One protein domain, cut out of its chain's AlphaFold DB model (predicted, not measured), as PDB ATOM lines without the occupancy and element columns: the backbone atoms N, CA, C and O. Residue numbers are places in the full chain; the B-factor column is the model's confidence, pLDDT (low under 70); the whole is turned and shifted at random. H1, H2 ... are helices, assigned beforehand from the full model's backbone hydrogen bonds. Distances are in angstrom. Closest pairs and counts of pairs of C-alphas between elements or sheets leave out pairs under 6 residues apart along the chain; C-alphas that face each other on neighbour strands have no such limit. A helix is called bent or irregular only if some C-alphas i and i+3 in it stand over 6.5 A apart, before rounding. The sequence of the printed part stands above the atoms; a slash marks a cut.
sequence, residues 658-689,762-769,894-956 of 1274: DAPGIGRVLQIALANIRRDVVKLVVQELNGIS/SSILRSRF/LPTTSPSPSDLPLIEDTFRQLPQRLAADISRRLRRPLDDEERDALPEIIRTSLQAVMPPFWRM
ATOM      1  N   ASP A 658     106.201  83.576 103.180       47.91
ATOM      2  CA  ASP A 658     106.449  83.804 101.750       47.91
ATOM      3  C   ASP A 658     105.235  84.385 101.001       47.91
ATOM      4  O   ASP A 658     105.339  84.725  99.822       47.91
ATOM      5  N   ALA A 659     104.082  84.549 101.662       57.56
ATOM      6  CA  ALA A 659     102.952  85.252 101.062       57.56
ATOM      7  C   ALA A 659     103.338  86.729 100.798       57.56
ATOM      8  O   ALA A 659     103.646  87.471 101.743       57.56
ATOM      9  N   PRO A 660     103.349  87.185  99.530       48.69
ATOM     10  CA  PRO A 660     103.922  88.475  99.166       48.69
ATOM     11  C   PRO A 660     103.131  89.626  99.798       48.69
ATOM     12  O   PRO A 660     101.918  89.730  99.635       48.69
ATOM     13  N   GLY A 661     103.838  90.492 100.529       54.53
ATOM     14  CA  GLY A 661     103.257  91.589 101.317       54.53
ATOM     15  C   GLY A 661     103.417  91.431 102.835       54.53
ATOM     16  O   GLY A 661     103.289  92.416 103.562       54.53
ATOM     17  N   ILE A 662     103.780  90.241 103.335       61.16
ATOM     18  CA  ILE A 662     104.126  90.034 104.752       61.16
ATOM     19  C   ILE A 662     105.472  90.717 105.067       61.16
ATOM     20  O   ILE A 662     106.549  90.140 104.928       61.16
ATOM     21  N   GLY A 663     105.417  91.978 105.504       68.00
ATOM     22  CA  GLY A 663     106.604  92.742 105.902       68.00
ATOM     23  C   GLY A 663     107.369  92.086 107.063       68.00
ATOM     24  O   GLY A 663     106.768  91.504 107.968       68.00
ATOM     25  N   ARG A 664     108.706  92.220 107.088       64.38
ATOM     26  CA  ARG A 664     109.590  91.547 108.073       64.38
ATOM     27  C   ARG A 664     109.230  91.815 109.544       64.38
ATOM     28  O   ARG A 664     109.437  90.939 110.382       64.38
ATOM     29  N   VAL A 665     108.644  92.976 109.861       62.91
ATOM     30  CA  VAL A 665     108.104  93.282 111.204       62.91
ATOM     31  C   VAL A 665     107.071  92.242 111.636       62.91
ATOM     32  O   VAL A 665     107.092  91.789 112.779       62.91
ATOM     33  N   LEU A 666     106.197  91.822 110.717       71.19
ATOM     34  CA  LEU A 666     105.142  90.850 110.979       71.19
ATOM     35  C   LEU A 666     105.722  89.464 111.260       71.19
ATOM     36  O   LEU A 666     105.330  88.829 112.234       71.19
ATOM     37  N   GLN A 667     106.717  89.041 110.475       71.25
ATOM     38  CA  GLN A 667     107.448  87.786 110.689       71.25
ATOM     39  C   GLN A 667     108.099  87.758 112.088       71.25
ATOM     40  O   GLN A 667     107.969  86.780 112.825       71.25
ATOM     41  N   ILE A 668     108.736  88.861 112.501       67.25
ATOM     42  CA  ILE A 668     109.376  88.994 113.821       67.25
ATOM     43  C   ILE A 668     108.344  89.041 114.958       67.25
ATOM     44  O   ILE A 668     108.538  88.393 115.990       67.25
ATOM     45  N   ALA A 669     107.233  89.759 114.777       70.75
ATOM     46  CA  ALA A 669     106.148  89.808 115.752       70.75
ATOM     47  C   ALA A 669     105.496  88.428 115.938       70.75
ATOM     48  O   ALA A 669     105.356  87.975 117.074       70.75
ATOM     49  N   LEU A 670     105.193  87.716 114.847       75.38
ATOM     50  CA  LEU A 670     104.661  86.351 114.872       75.38
ATOM     51  C   LEU A 670     105.652  85.359 115.503       75.38
ATOM     52  O   LEU A 670     105.245  84.544 116.326       75.38
ATOM     53  N   ALA A 671     106.955  85.465 115.222       72.56
ATOM     54  CA  ALA A 671     107.982  84.629 115.857       72.56
ATOM     55  C   ALA A 671     108.138  84.900 117.370       72.56
ATOM     56  O   ALA A 671     108.428  83.984 118.145       72.56
ATOM     57  N   ASN A 672     107.931  86.145 117.812       71.00
ATOM     58  CA  ASN A 672     107.872  86.483 119.237       71.00
ATOM     59  C   ASN A 672     106.595  85.929 119.886       71.00
ATOM     60  O   ASN A 672     106.673  85.267 120.921       71.00
ATOM     61  N   ILE A 673     105.448  86.101 119.226       75.50
ATOM     62  CA  ILE A 673     104.151  85.574 119.658       75.50
ATOM     63  C   ILE A 673     104.166  84.043 119.743       75.50
ATOM     64  O   ILE A 673     103.701  83.524 120.752       75.50
ATOM     65  N   ARG A 674     104.773  83.311 118.791       75.06
ATOM     66  CA  ARG A 674     104.956  81.844 118.875       75.06
ATOM     67  C   ARG A 674     105.621  81.454 120.197       75.06
ATOM     68  O   ARG A 674     105.134  80.558 120.878       75.06
ATOM     69  N   ARG A 675     106.690  82.154 120.603       74.69
ATOM     70  CA  ARG A 675     107.395  81.871 121.868       74.69
ATOM     71  C   ARG A 675     106.551  82.164 123.108       74.69
ATOM     72  O   ARG A 675     106.662  81.424 124.079       74.69
ATOM     73  N   ASP A 676     105.727  83.208 123.102       76.12
ATOM     74  CA  ASP A 676     104.889  83.546 124.261       76.12
ATOM     75  C   ASP A 676     103.608  82.698 124.334       76.12
ATOM     76  O   ASP A 676     103.201  82.297 125.421       76.12
ATOM     77  N   VAL A 677     103.046  82.313 123.186       78.44
ATOM     78  CA  VAL A 677     101.971  81.316 123.072       78.44
ATOM     79  C   VAL A 677     102.446  79.959 123.578       78.44
ATOM     80  O   VAL A 677     101.783  79.388 124.434       78.44
ATOM     81  N   VAL A 678     103.610  79.466 123.136       80.50
ATOM     82  CA  VAL A 678     104.163  78.186 123.621       80.50
ATOM     83  C   VAL A 678     104.372  78.211 125.139       80.50
ATOM     84  O   VAL A 678     103.997  77.254 125.807       80.50
ATOM     85  N   LYS A 679     104.872  79.314 125.720       79.44
ATOM     86  CA  LYS A 679     104.969  79.458 127.188       79.44
ATOM     87  C   LYS A 679     103.604  79.387 127.875       79.44
ATOM     88  O   LYS A 679     103.492  78.703 128.885       79.44
ATOM     89  N   LEU A 680     102.593  80.093 127.359       80.50
ATOM     90  CA  LEU A 680     101.245  80.102 127.940       80.50
ATOM     91  C   LEU A 680     100.570  78.730 127.829       80.50
ATOM     92  O   LEU A 680     100.017  78.257 128.813       80.50
ATOM     93  N   VAL A 681     100.680  78.065 126.676       78.94
ATOM     94  CA  VAL A 681     100.174  76.700 126.475       78.94
ATOM     95  C   VAL A 681     100.861  75.743 127.446       78.94
ATOM     96  O   VAL A 681     100.178  75.107 128.236       78.94
ATOM     97  N   VAL A 682     102.198  75.706 127.484       81.94
ATOM     98  CA  VAL A 682     102.949  74.858 128.428       81.94
ATOM     99  C   VAL A 682     102.596  75.183 129.887       81.94
ATOM    100  O   VAL A 682     102.504  74.272 130.707       81.94
ATOM    101  N   GLN A 683     102.350  76.449 130.236       81.00
ATOM    102  CA  GLN A 683     101.905  76.825 131.581       81.00
ATOM    103  C   GLN A 683     100.507  76.270 131.909       81.00
ATOM    104  O   GLN A 683     100.326  75.726 132.999       81.00
ATOM    105  N   GLU A 684      99.544  76.357 130.987       80.94
ATOM    106  CA  GLU A 684      98.193  75.808 131.174       80.94
ATOM    107  C   GLU A 684      98.183  74.270 131.180       80.94
ATOM    108  O   GLU A 684      97.538  73.681 132.043       80.94
ATOM    109  N   LEU A 685      98.955  73.596 130.314       76.81
ATOM    110  CA  LEU A 685      99.053  72.126 130.319       76.81
ATOM    111  C   LEU A 685      99.580  71.599 131.667       76.81
ATOM    112  O   LEU A 685      99.027  70.655 132.236       76.81
ATOM    113  N   ASN A 686     100.598  72.261 132.228       81.25
ATOM    114  CA  ASN A 686     101.107  71.955 133.568       81.25
ATOM    115  C   ASN A 686     100.080  72.276 134.678       81.25
ATOM    116  O   ASN A 686     100.017  71.569 135.688       81.25
ATOM    117  N   GLY A 687      99.250  73.310 134.497       79.50
ATOM    118  CA  GLY A 687      98.155  73.657 135.410       79.50
ATOM    119  C   GLY A 687      97.025  72.620 135.427       79.50
ATOM    120  O   GLY A 687      96.595  72.198 136.501       79.50
ATOM    121  N   ILE A 688      96.592  72.156 134.251       69.94
ATOM    122  CA  ILE A 688      95.555  71.122 134.093       69.94
ATOM    123  C   ILE A 688      96.021  69.799 134.716       69.94
ATOM    124  O   ILE A 688      95.294  69.211 135.519       69.94
ATOM    125  N   SER A 689      97.257  69.378 134.420       64.50
ATOM    126  CA  SER A 689      97.872  68.177 135.007       64.50
ATOM    127  C   SER A 689      97.896  68.229 136.545       64.50
ATOM    128  O   SER A 689      97.506  67.270 137.215       64.50
ATOM    129  N   SER A 762     103.709  95.291 126.276       47.78
ATOM    130  CA  SER A 762     104.153  96.441 125.456       47.78
ATOM    131  C   SER A 762     105.639  96.370 125.087       47.78
ATOM    132  O   SER A 762     106.271  97.388 124.832       47.78
ATOM    133  N   SER A 763     106.235  95.170 125.090       52.69
ATOM    134  CA  SER A 763     107.642  94.926 124.709       52.69
ATOM    135  C   SER A 763     107.835  94.440 123.262       52.69
ATOM    136  O   SER A 763     108.972  94.265 122.818       52.69
ATOM    137  N   ILE A 764     106.735  94.211 122.531       54.81
ATOM    138  CA  ILE A 764     106.747  93.725 121.140       54.81
ATOM    139  C   ILE A 764     106.909  94.891 120.151       54.81
ATOM    140  O   ILE A 764     107.669  94.752 119.200       54.81
ATOM    141  N   LEU A 765     106.264  96.040 120.408       56.66
ATOM    142  CA  LEU A 765     106.427  97.273 119.616       56.66
ATOM    143  C   LEU A 765     107.396  98.299 120.228       56.66
ATOM    144  O   LEU A 765     107.637  99.338 119.621       56.66
ATOM    145  N   ARG A 766     107.988  98.034 121.402       68.88
ATOM    146  CA  ARG A 766     109.147  98.828 121.843       68.88
ATOM    147  C   ARG A 766     110.262  98.618 120.842       68.88
ATOM    148  O   ARG A 766     110.729  97.490 120.698       68.88
ATOM    149  N   SER A 767     110.678  99.697 120.190       84.94
ATOM    150  CA  SER A 767     111.779  99.709 119.238       84.94
ATOM    151  C   SER A 767     112.994  99.013 119.852       84.94
ATOM    152  O   SER A 767     113.536  99.443 120.870       84.94
ATOM    153  N   ARG A 768     113.365  97.867 119.281       94.12
ATOM    154  CA  ARG A 768     114.471  97.051 119.777       94.12
ATOM    155  C   ARG A 768     115.759  97.548 119.145       94.12
ATOM    156  O   ARG A 768     115.825  97.720 117.926       94.12
ATOM    157  N   PHE A 769     116.770  97.789 119.975       97.19
ATOM    158  CA  PHE A 769     118.066  98.289 119.530       97.19
ATOM    159  C   PHE A 769     118.677  97.353 118.484       97.19
ATOM    160  O   PHE A 769     118.550  96.130 118.606       97.19
ATOM    161  N   LEU A 894     109.379  98.412 106.508       53.75
ATOM    162  CA  LEU A 894     107.962  98.306 106.240       53.75
ATOM    163  C   LEU A 894     107.803  98.806 104.799       53.75
ATOM    164  O   LEU A 894     108.191  99.949 104.534       53.75
ATOM    165  N   PRO A 895     107.295  97.980 103.862       50.25
ATOM    166  CA  PRO A 895     107.027  98.460 102.511       50.25
ATOM    167  C   PRO A 895     106.171  99.721 102.629       50.25
ATOM    168  O   PRO A 895     105.298  99.769 103.489       50.25
ATOM    169  N   THR A 896     106.457 100.750 101.823       47.81
ATOM    170  CA  THR A 896     106.070 102.155 102.096       47.81
ATOM    171  C   THR A 896     104.559 102.390 102.254       47.81
ATOM    172  O   THR A 896     104.146 103.408 102.799       47.81
ATOM    173  N   THR A 897     103.739 101.407 101.884       52.06
ATOM    174  CA  THR A 897     102.448 101.091 102.518       52.06
ATOM    175  C   THR A 897     102.605 100.716 104.009       52.06
ATOM    176  O   THR A 897     102.192  99.629 104.430       52.06
ATOM    177  N   SER A 898     103.240 101.566 104.822       47.81
ATOM    178  CA  SER A 898     103.236 101.360 106.267       47.81
ATOM    179  C   SER A 898     101.799 101.542 106.775       47.81
ATOM    180  O   SER A 898     101.081 102.410 106.269       47.81
ATOM    181  N   PRO A 899     101.337 100.726 107.742       58.78
ATOM    182  CA  PRO A 899     100.041 100.963 108.367       58.78
ATOM    183  C   PRO A 899     100.036 102.372 108.967       58.78
ATOM    184  O   PRO A 899     101.068 102.835 109.470       58.78
ATOM    185  N   SER A 900      98.896 103.061 108.900       67.06
ATOM    186  CA  SER A 900      98.806 104.460 109.317       67.06
ATOM    187  C   SER A 900      99.277 104.611 110.769       67.06
ATOM    188  O   SER A 900      99.061 103.700 111.576       67.06
ATOM    189  N   PRO A 901      99.849 105.759 111.179       67.31
ATOM    190  CA  PRO A 901     100.101 106.033 112.594       67.31
ATOM    191  C   PRO A 901      98.858 105.830 113.485       67.31
ATOM    192  O   PRO A 901      98.995 105.504 114.663       67.31
ATOM    193  N   SER A 902      97.655 105.958 112.909       76.31
ATOM    194  CA  SER A 902      96.360 105.646 113.534       76.31
ATOM    195  C   SER A 902      96.093 104.149 113.757       76.31
ATOM    196  O   SER A 902      95.339 103.802 114.665       76.31
ATOM    197  N   ASP A 903      96.695 103.266 112.956       74.19
ATOM    198  CA  ASP A 903      96.489 101.811 112.991       74.19
ATOM    199  C   ASP A 903      97.472 101.112 113.941       74.19
ATOM    200  O   ASP A 903      97.163 100.056 114.492       74.19
ATOM    201  N   LEU A 904      98.647 101.708 114.195       74.94
ATOM    202  CA  LEU A 904      99.666 101.151 115.097       74.94
ATOM    203  C   LEU A 904      99.131 100.775 116.501       74.94
ATOM    204  O   LEU A 904      99.486  99.693 116.976       74.94
ATOM    205  N   PRO A 905      98.249 101.558 117.163       78.31
ATOM    206  CA  PRO A 905      97.634 101.153 118.430       78.31
ATOM    207  C   PRO A 905      96.715  99.931 118.290       78.31
ATOM    208  O   PRO A 905      96.691  99.078 119.175       78.31
ATOM    209  N   LEU A 906      95.985  99.813 117.173       81.19
ATOM    210  CA  LEU A 906      95.106  98.676 116.890       81.19
ATOM    211  C   LEU A 906      95.917  97.407 116.579       81.19
ATOM    212  O   LEU A 906      95.541  96.311 117.002       81.19
ATOM    213  N   ILE A 907      97.059  97.558 115.904       78.06
ATOM    214  CA  ILE A 907      98.052  96.498 115.700       78.06
ATOM    215  C   ILE A 907      98.639  96.061 117.051       78.06
ATOM    216  O   ILE A 907      98.675  94.857 117.322       78.06
ATOM    217  N   GLU A 908      99.025  96.996 117.935       78.31
ATOM    218  CA  GLU A 908      99.516  96.644 119.277       78.31
ATOM    219  C   GLU A 908      98.450  95.907 120.089       78.31
ATOM    220  O   GLU A 908      98.732  94.833 120.617       78.31
ATOM    221  N   ASP A 909      97.222  96.425 120.165       81.94
ATOM    222  CA  ASP A 909      96.155  95.785 120.938       81.94
ATOM    223  C   ASP A 909      95.701  94.449 120.326       81.94
ATOM    224  O   ASP A 909      95.260  93.563 121.065       81.94
ATOM    225  N   THR A 910      95.866  94.239 119.014       81.44
ATOM    226  CA  THR A 910      95.625  92.929 118.386       81.44
ATOM    227  C   THR A 910      96.737  91.937 118.729       81.44
ATOM    228  O   THR A 910      96.437  90.835 119.192       81.44
ATOM    229  N   PHE A 911      98.013  92.329 118.624       80.38
ATOM    230  CA  PHE A 911      99.145  91.522 119.105       80.38
ATOM    231  C   PHE A 911      99.094  91.266 120.620       80.38
ATOM    232  O   PHE A 911      99.535  90.216 121.085       80.38
ATOM    233  N   ARG A 912      98.537  92.197 121.398       81.12
ATOM    234  CA  ARG A 912      98.340  92.081 122.849       81.12
ATOM    235  C   ARG A 912      97.243  91.091 123.213       81.12
ATOM    236  O   ARG A 912      97.370  90.357 124.189       81.12
ATOM    237  N   GLN A 913      96.178  91.053 122.421       84.12
ATOM    238  CA  GLN A 913      95.093  90.094 122.597       84.12
ATOM    239  C   GLN A 913      95.412  88.718 121.999       84.12
ATOM    240  O   GLN A 913      94.813  87.742 122.442       84.12
ATOM    241  N   LEU A 914      96.329  88.604 121.027       84.12
ATOM    242  CA  LEU A 914      96.528  87.351 120.292       84.12
ATOM    243  C   LEU A 914      96.909  86.158 121.188       84.12
ATOM    244  O   LEU A 914      96.213  85.148 121.099       84.12
ATOM    245  N   PRO A 915      97.913  86.239 122.090       83.81
ATOM    246  CA  PRO A 915      98.275  85.098 122.933       83.81
ATOM    247  C   PRO A 915      97.165  84.722 123.917       83.81
ATOM    248  O   PRO A 915      96.965  83.544 124.188       83.81
ATOM    249  N   GLN A 916      96.397  85.706 124.397       85.75
ATOM    250  CA  GLN A 916      95.263  85.480 125.299       85.75
ATOM    251  C   GLN A 916      94.088  84.811 124.577       85.75
ATOM    252  O   GLN A 916      93.516  83.856 125.093       85.75
ATOM    253  N   ARG A 917      93.746  85.273 123.365       86.25
ATOM    254  CA  ARG A 917      92.702  84.672 122.520       86.25
ATOM    255  C   ARG A 917      93.084  83.263 122.073       86.25
ATOM    256  O   ARG A 917      92.231  82.387 122.084       86.25
ATOM    257  N   LEU A 918      94.351  83.052 121.716       85.88
ATOM    258  CA  LEU A 918      94.871  81.759 121.283       85.88
ATOM    259  C   LEU A 918      94.911  80.758 122.444       85.88
ATOM    260  O   LEU A 918      94.357  79.673 122.307       85.88
ATOM    261  N   ALA A 919      95.427  81.142 123.616       86.12
ATOM    262  CA  ALA A 919      95.329  80.319 124.824       86.12
ATOM    263  C   ALA A 919      93.860  80.006 125.183       86.12
ATOM    264  O   ALA A 919      93.516  78.851 125.397       86.12
ATOM    265  N   ALA A 920      92.959  80.996 125.144       87.12
ATOM    266  CA  ALA A 920      91.534  80.811 125.444       87.12
ATOM    267  C   ALA A 920      90.717  80.070 124.360       87.12
ATOM    268  O   ALA A 920      89.532  79.784 124.579       87.12
ATOM    269  N   ASP A 921      91.297  79.775 123.193       85.81
ATOM    270  CA  ASP A 921      90.724  78.849 122.207       85.81
ATOM    271  C   ASP A 921      91.339  77.447 122.339       85.81
ATOM    272  O   ASP A 921      90.616  76.455 122.301       85.81
ATOM    273  N   ILE A 922      92.640  77.363 122.631       85.81
ATOM    274  CA  ILE A 922      93.337  76.113 122.951       85.81
ATOM    275  C   ILE A 922      92.718  75.468 124.204       85.81
ATOM    276  O   ILE A 922      92.186  74.367 124.101       85.81
ATOM    277  N   SER A 923      92.620  76.169 125.340       86.44
ATOM    278  CA  SER A 923      91.956  75.673 126.567       86.44
ATOM    279  C   SER A 923      90.441  75.440 126.415       86.44
ATOM    280  O   SER A 923      89.809  74.830 127.274       86.44
ATOM    281  N   ARG A 924      89.815  75.942 125.339       87.00
ATOM    282  CA  ARG A 924      88.398  75.681 125.014       87.00
ATOM    283  C   ARG A 924      88.220  74.377 124.241       87.00
ATOM    284  O   ARG A 924      87.170  73.750 124.382       87.00
ATOM    285  N   ARG A 925      89.215  74.002 123.435       84.69
ATOM    286  CA  ARG A 925      89.296  72.718 122.723       84.69
ATOM    287  C   ARG A 925      89.764  71.629 123.688       84.69
ATOM    288  O   ARG A 925      89.025  70.678 123.917       84.69
ATOM    289  N   LEU A 926      90.890  71.870 124.360       84.38
ATOM    290  CA  LEU A 926      91.496  71.042 125.410       84.38
ATOM    291  C   LEU A 926      90.735  71.187 126.743       84.38
ATOM    292  O   LEU A 926      91.258  71.639 127.759       84.38
ATOM    293  N   ARG A 927      89.441  70.850 126.727       80.06
ATOM    294  CA  ARG A 927      88.524  70.918 127.885       80.06
ATOM    295  C   ARG A 927      88.722  69.784 128.899       80.06
ATOM    296  O   ARG A 927      87.927  69.655 129.832       80.06
ATOM    297  N   ARG A 928      89.727  68.941 128.682       79.69
ATOM    298  CA  ARG A 928      90.073  67.735 129.436       79.69
ATOM    299  C   ARG A 928      91.601  67.682 129.605       79.69
ATOM    300  O   ARG A 928      92.300  68.433 128.923       79.69
ATOM    301  N   PRO A 929      92.135  66.849 130.514       78.44
ATOM    302  CA  PRO A 929      93.530  66.428 130.423       78.44
ATOM    303  C   PRO A 929      93.764  65.804 129.045       78.44
ATOM    304  O   PRO A 929      92.891  65.082 128.572       78.44
ATOM    305  N   LEU A 930      94.903  66.094 128.413       83.62
ATOM    306  CA  LEU A 930      95.187  65.564 127.082       83.62
ATOM    307  C   LEU A 930      95.524  64.080 127.190       83.62
ATOM    308  O   LEU A 930      96.557  63.726 127.766       83.62
ATOM    309  N   ASP A 931      94.686  63.251 126.581       86.62
ATOM    310  CA  ASP A 931      95.078  61.917 126.135       86.62
ATOM    311  C   ASP A 931      96.176  62.057 125.058       86.62
ATOM    312  O   ASP A 931      96.267  63.095 124.394       86.62
ATOM    313  N   ASP A 932      97.028  61.049 124.855       85.31
ATOM    314  CA  ASP A 932      98.187  61.206 123.957       85.31
ATOM    315  C   ASP A 932      97.790  61.495 122.489       85.31
ATOM    316  O   ASP A 932      98.462  62.272 121.815       85.31
ATOM    317  N   GLU A 933      96.617  61.032 122.041       87.69
ATOM    318  CA  GLU A 933      96.015  61.403 120.747       87.69
ATOM    319  C   GLU A 933      95.691  62.915 120.645       87.69
ATOM    320  O   GLU A 933      95.854  63.522 119.585       87.69
ATOM    321  N   GLU A 934      95.308  63.580 121.747       82.69
ATOM    322  CA  GLU A 934      95.136  65.045 121.772       82.69
ATOM    323  C   GLU A 934      96.482  65.794 121.762       82.69
ATOM    324  O   GLU A 934      96.535  66.960 121.359       82.69
ATOM    325  N   ARG A 935      97.579  65.146 122.183       83.75
ATOM    326  CA  ARG A 935      98.940  65.715 122.137       83.75
ATOM    327  C   ARG A 935      99.487  65.675 120.712       83.75
ATOM    328  O   ARG A 935     100.024  66.685 120.263       83.75
ATOM    329  N   ASP A 936      99.243  64.587 119.986       88.50
ATOM    330  CA  ASP A 936      99.539  64.481 118.551       88.50
ATOM    331  C   ASP A 936      98.656  65.426 117.710       88.50
ATOM    332  O   ASP A 936      99.106  65.979 116.707       88.50
ATOM    333  N   ALA A 937      97.418  65.699 118.147       88.44
ATOM    334  CA  ALA A 937      96.538  66.696 117.528       88.44
ATOM    335  C   ALA A 937      96.867  68.162 117.902       88.44
ATOM    336  O   ALA A 937      96.371  69.095 117.255       88.44
ATOM    337  N   LEU A 938      97.699  68.400 118.924       86.06
ATOM    338  CA  LEU A 938      98.020  69.739 119.439       86.06
ATOM    339  C   LEU A 938      98.566  70.712 118.367       86.06
ATOM    340  O   LEU A 938      98.174  71.885 118.407       86.06
ATOM    341  N   PRO A 939      99.408  70.295 117.393       85.56
ATOM    342  CA  PRO A 939      99.879  71.186 116.338       85.56
ATOM    343  C   PRO A 939      98.749  71.723 115.453       85.56
ATOM    344  O   PRO A 939      98.670  72.931 115.222       85.56
ATOM    345  N   GLU A 940      97.815  70.869 115.021       87.12
ATOM    346  CA  GLU A 940      96.695  71.298 114.172       87.12
ATOM    347  C   GLU A 940      95.637  72.078 114.965       87.12
ATOM    348  O   GLU A 940      95.018  73.000 114.430       87.12
ATOM    349  N   ILE A 941      95.490  71.803 116.267       87.00
ATOM    350  CA  ILE A 941      94.712  72.645 117.188       87.00
ATOM    351  C   ILE A 941      95.279  74.071 117.215       87.00
ATOM    352  O   ILE A 941      94.540  75.026 116.964       87.00
ATOM    353  N   ILE A 942      96.589  74.228 117.444       86.31
ATOM    354  CA  ILE A 942      97.260  75.538 117.448       86.31
ATOM    355  C   ILE A 942      97.149  76.214 116.072       86.31
ATOM    356  O   ILE A 942      96.827  77.405 116.009       86.31
ATOM    357  N   ARG A 943      97.349  75.472 114.972       86.69
ATOM    358  CA  ARG A 943      97.238  75.991 113.596       86.69
ATOM    359  C   ARG A 943      95.821  76.482 113.287       86.69
ATOM    360  O   ARG A 943      95.658  77.599 112.795       86.69
ATOM    361  N   THR A 944      94.799  75.709 113.654       88.81
ATOM    362  CA  THR A 944      93.386  76.080 113.472       88.81
ATOM    363  C   THR A 944      93.007  77.287 114.330       88.81
ATOM    364  O   THR A 944      92.318  78.191 113.856       88.81
ATOM    365  N   SER A 945      93.461  77.351 115.584       86.31
ATOM    366  CA  SER A 945      93.201  78.501 116.458       86.31
ATOM    367  C   SER A 945      93.924  79.769 115.981       86.31
ATOM    368  O   SER A 945      93.340  80.852 116.027       86.31
ATOM    369  N   LEU A 946      95.142  79.663 115.433       84.00
ATOM    370  CA  LEU A 946      95.806  80.772 114.731       84.00
ATOM    371  C   LEU A 946      94.978  81.233 113.522       84.00
ATOM    372  O   LEU A 946      94.668  82.421 113.415       84.00
ATOM    373  N   GLN A 947      94.551  80.306 112.658       85.50
ATOM    374  CA  GLN A 947      93.705  80.600 111.493       85.50
ATOM    375  C   GLN A 947      92.321  81.167 111.852       85.50
ATOM    376  O   GLN A 947      91.731  81.864 111.032       85.50
ATOM    377  N   ALA A 948      91.812  80.935 113.066       85.12
ATOM    378  CA  ALA A 948      90.568  81.536 113.550       85.12
ATOM    379  C   ALA A 948      90.751  82.978 114.068       85.12
ATOM    380  O   ALA A 948      89.850  83.806 113.924       85.12
ATOM    381  N   VAL A 949      91.907  83.305 114.662       83.69
ATOM    382  CA  VAL A 949      92.178  84.637 115.246       83.69
ATOM    383  C   VAL A 949      92.827  85.602 114.235       83.69
ATOM    384  O   VAL A 949      92.655  86.815 114.348       83.69
ATOM    385  N   MET A 950      93.531  85.089 113.221       81.75
ATOM    386  CA  MET A 950      94.236  85.873 112.195       81.75
ATOM    387  C   MET A 950      93.384  86.592 111.116       81.75
ATOM    388  O   MET A 950      93.849  87.618 110.628       81.75
ATOM    389  N   PRO A 951      92.173  86.172 110.695       82.62
ATOM    390  CA  PRO A 951      91.482  86.811 109.564       82.62
ATOM    391  C   PRO A 951      91.126  88.303 109.750       82.62
ATOM    392  O   PRO A 951      91.286  89.060 108.792       82.62
ATOM    393  N   PRO A 952      90.708  88.786 110.942       77.69
ATOM    394  CA  PRO A 952      90.554  90.223 111.198       77.69
ATOM    395  C   PRO A 952      91.877  90.993 111.126       77.69
ATOM    396  O   PRO A 952      91.882  92.174 110.799       77.69
ATOM    397  N   PHE A 953      92.989  90.322 111.428       75.12
ATOM    398  CA  PHE A 953      94.331  90.890 111.415       75.12
ATOM    399  C   PHE A 953      94.887  90.978 109.986       75.12
ATOM    400  O   PHE A 953      95.346  92.039 109.580       75.12
ATOM    401  N   TRP A 954      94.732  89.929 109.168       78.62
ATOM    402  CA  TRP A 954      95.104  89.968 107.745       78.62
ATOM    403  C   TRP A 954      94.364  91.058 106.964       78.62
ATOM    404  O   TRP A 954      94.972  91.731 106.137       78.62
ATOM    405  N   ARG A 955      93.087  91.316 107.280       80.38
ATOM    406  CA  ARG A 955      92.304  92.426 106.696       80.38
ATOM    407  C   ARG A 955      92.855  93.828 106.996       80.38
ATOM    408  O   ARG A 955      92.414  94.773 106.361       80.38
ATOM    409  N   MET A 956      93.779  93.963 107.948       73.62
ATOM    410  CA  MET A 956      94.435  95.226 108.308       73.62
ATOM    411  C   MET A 956      95.710  95.484 107.488       73.62
ATOM    412  O   MET A 956      96.130  96.627 107.362       73.62
TER     413      MET A 956
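Overview. This is residues 658 to 689, 762 to 769 and 894 to 956 of the 1274 residues of an uncharacterized protein of Verruconis gallopava (UniProt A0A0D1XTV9). An elongated group of helices, with the long helix H1 and the bent helix H2 running the same way and the second arm of H2 crossing H1. At one end, near the short helix H3, the chain turns and folds back through H4, which crosses the second arm of H2 and stays apart from H1, and then through H5, which comes close to the first arm of H2. The printed part has 103 residues in three pieces, with five named helices in the order H1, H2, H3, H4, H5 and no named strand, and its class is all helix, meaning that the residues in named elements are in helices. It is only just compact, close to loose, with a radius of gyration of the C-alphas of 15.4 A, and the C-alphas span 48 by 26 by 21 A.

Arrangement. H1, residues 664 to 689, is the longest helix. H2, residues 904 to 925, was assigned as one helix by its hydrogen bonds but is bent: C-alphas 912 and 915 are 7.0 A apart, where about 5 A is found in a regular helix. Its arms are H2a, residues 904 to 912, and H2b, residues 915 to 925, and their lines stand at a steep tilt of 37 degrees, only just beyond shallow. H1 and H2a are close but not clearly touching; their closest C-alphas, those of Ile 673 and Phe 911, are 7.8 A apart, and they run the same way at a shallow tilt of 27 degrees. H1 touches H2b with residues 673 to 684 alone, at a steep tilt of 44 degrees, the same way; the closest C-alphas, those of Val 677 and Pro 915, are 5.3 A apart. H3, residues 932 to 936, is apart from H1, H2a and H2b. H4, residues 938 to 949, meets H3 only through their link. H2b and H4 touch, with the closest C-alphas, those of Leu 918 and Ser 945, 6.1 A apart; they run opposite ways at a steep tilt of 57 degrees. H5, residues 951 to 956, meets H4 only through their link. H2a and H5 are close but not clearly touching, opposite ways at a shallow tilt of 21 degrees; their closest C-alphas, those of Thr 910 and Phe 953, are 7.4 A apart. H1 is apart from H4 and from H5. Every O i to N i+4 pair is within hydrogen-bond range in H2a, H3 and H4, while H1 has 21 of 22, H2b 6 of 7 and H5 1 of 2.

Along the chain. H1 begins at C-alpha 664, at (109.590, 91.547, 108.073), and is 37.5 A from first to last C-alpha. Residues 762 to 769 hold no named element. H2a is 12.0 A long, H2b 15.3 A and H4 16.5 A; C-alpha 915, where H2b begins, is at (98.275, 85.098, 122.933). H3 and H5 are shorter, and H5 ends at C-alpha 956, at (94.435, 95.226, 108.308).

Size, cuts and confidence. The two C-alphas farthest apart, those of Thr 896 and Asp 931, are 48.1 A apart. Residues 690 to 761 are not printed, and C-alphas 689 and 762 are 30.5 A apart across that cut; residues 770 to 893 are not printed either, and C-alphas 769 and 894 are 16.7 A apart. The link from H1 to H2 runs across the cuts, the link from H2 to H3 is short, and those from H3 to H4 and from H4 to H5 are tight. The mean pLDDT of the printed part is 76.2, and it is under 70 for 24 residues: 658 to 665, 668, 688 to 689, 762 to 766 and 894 to 901.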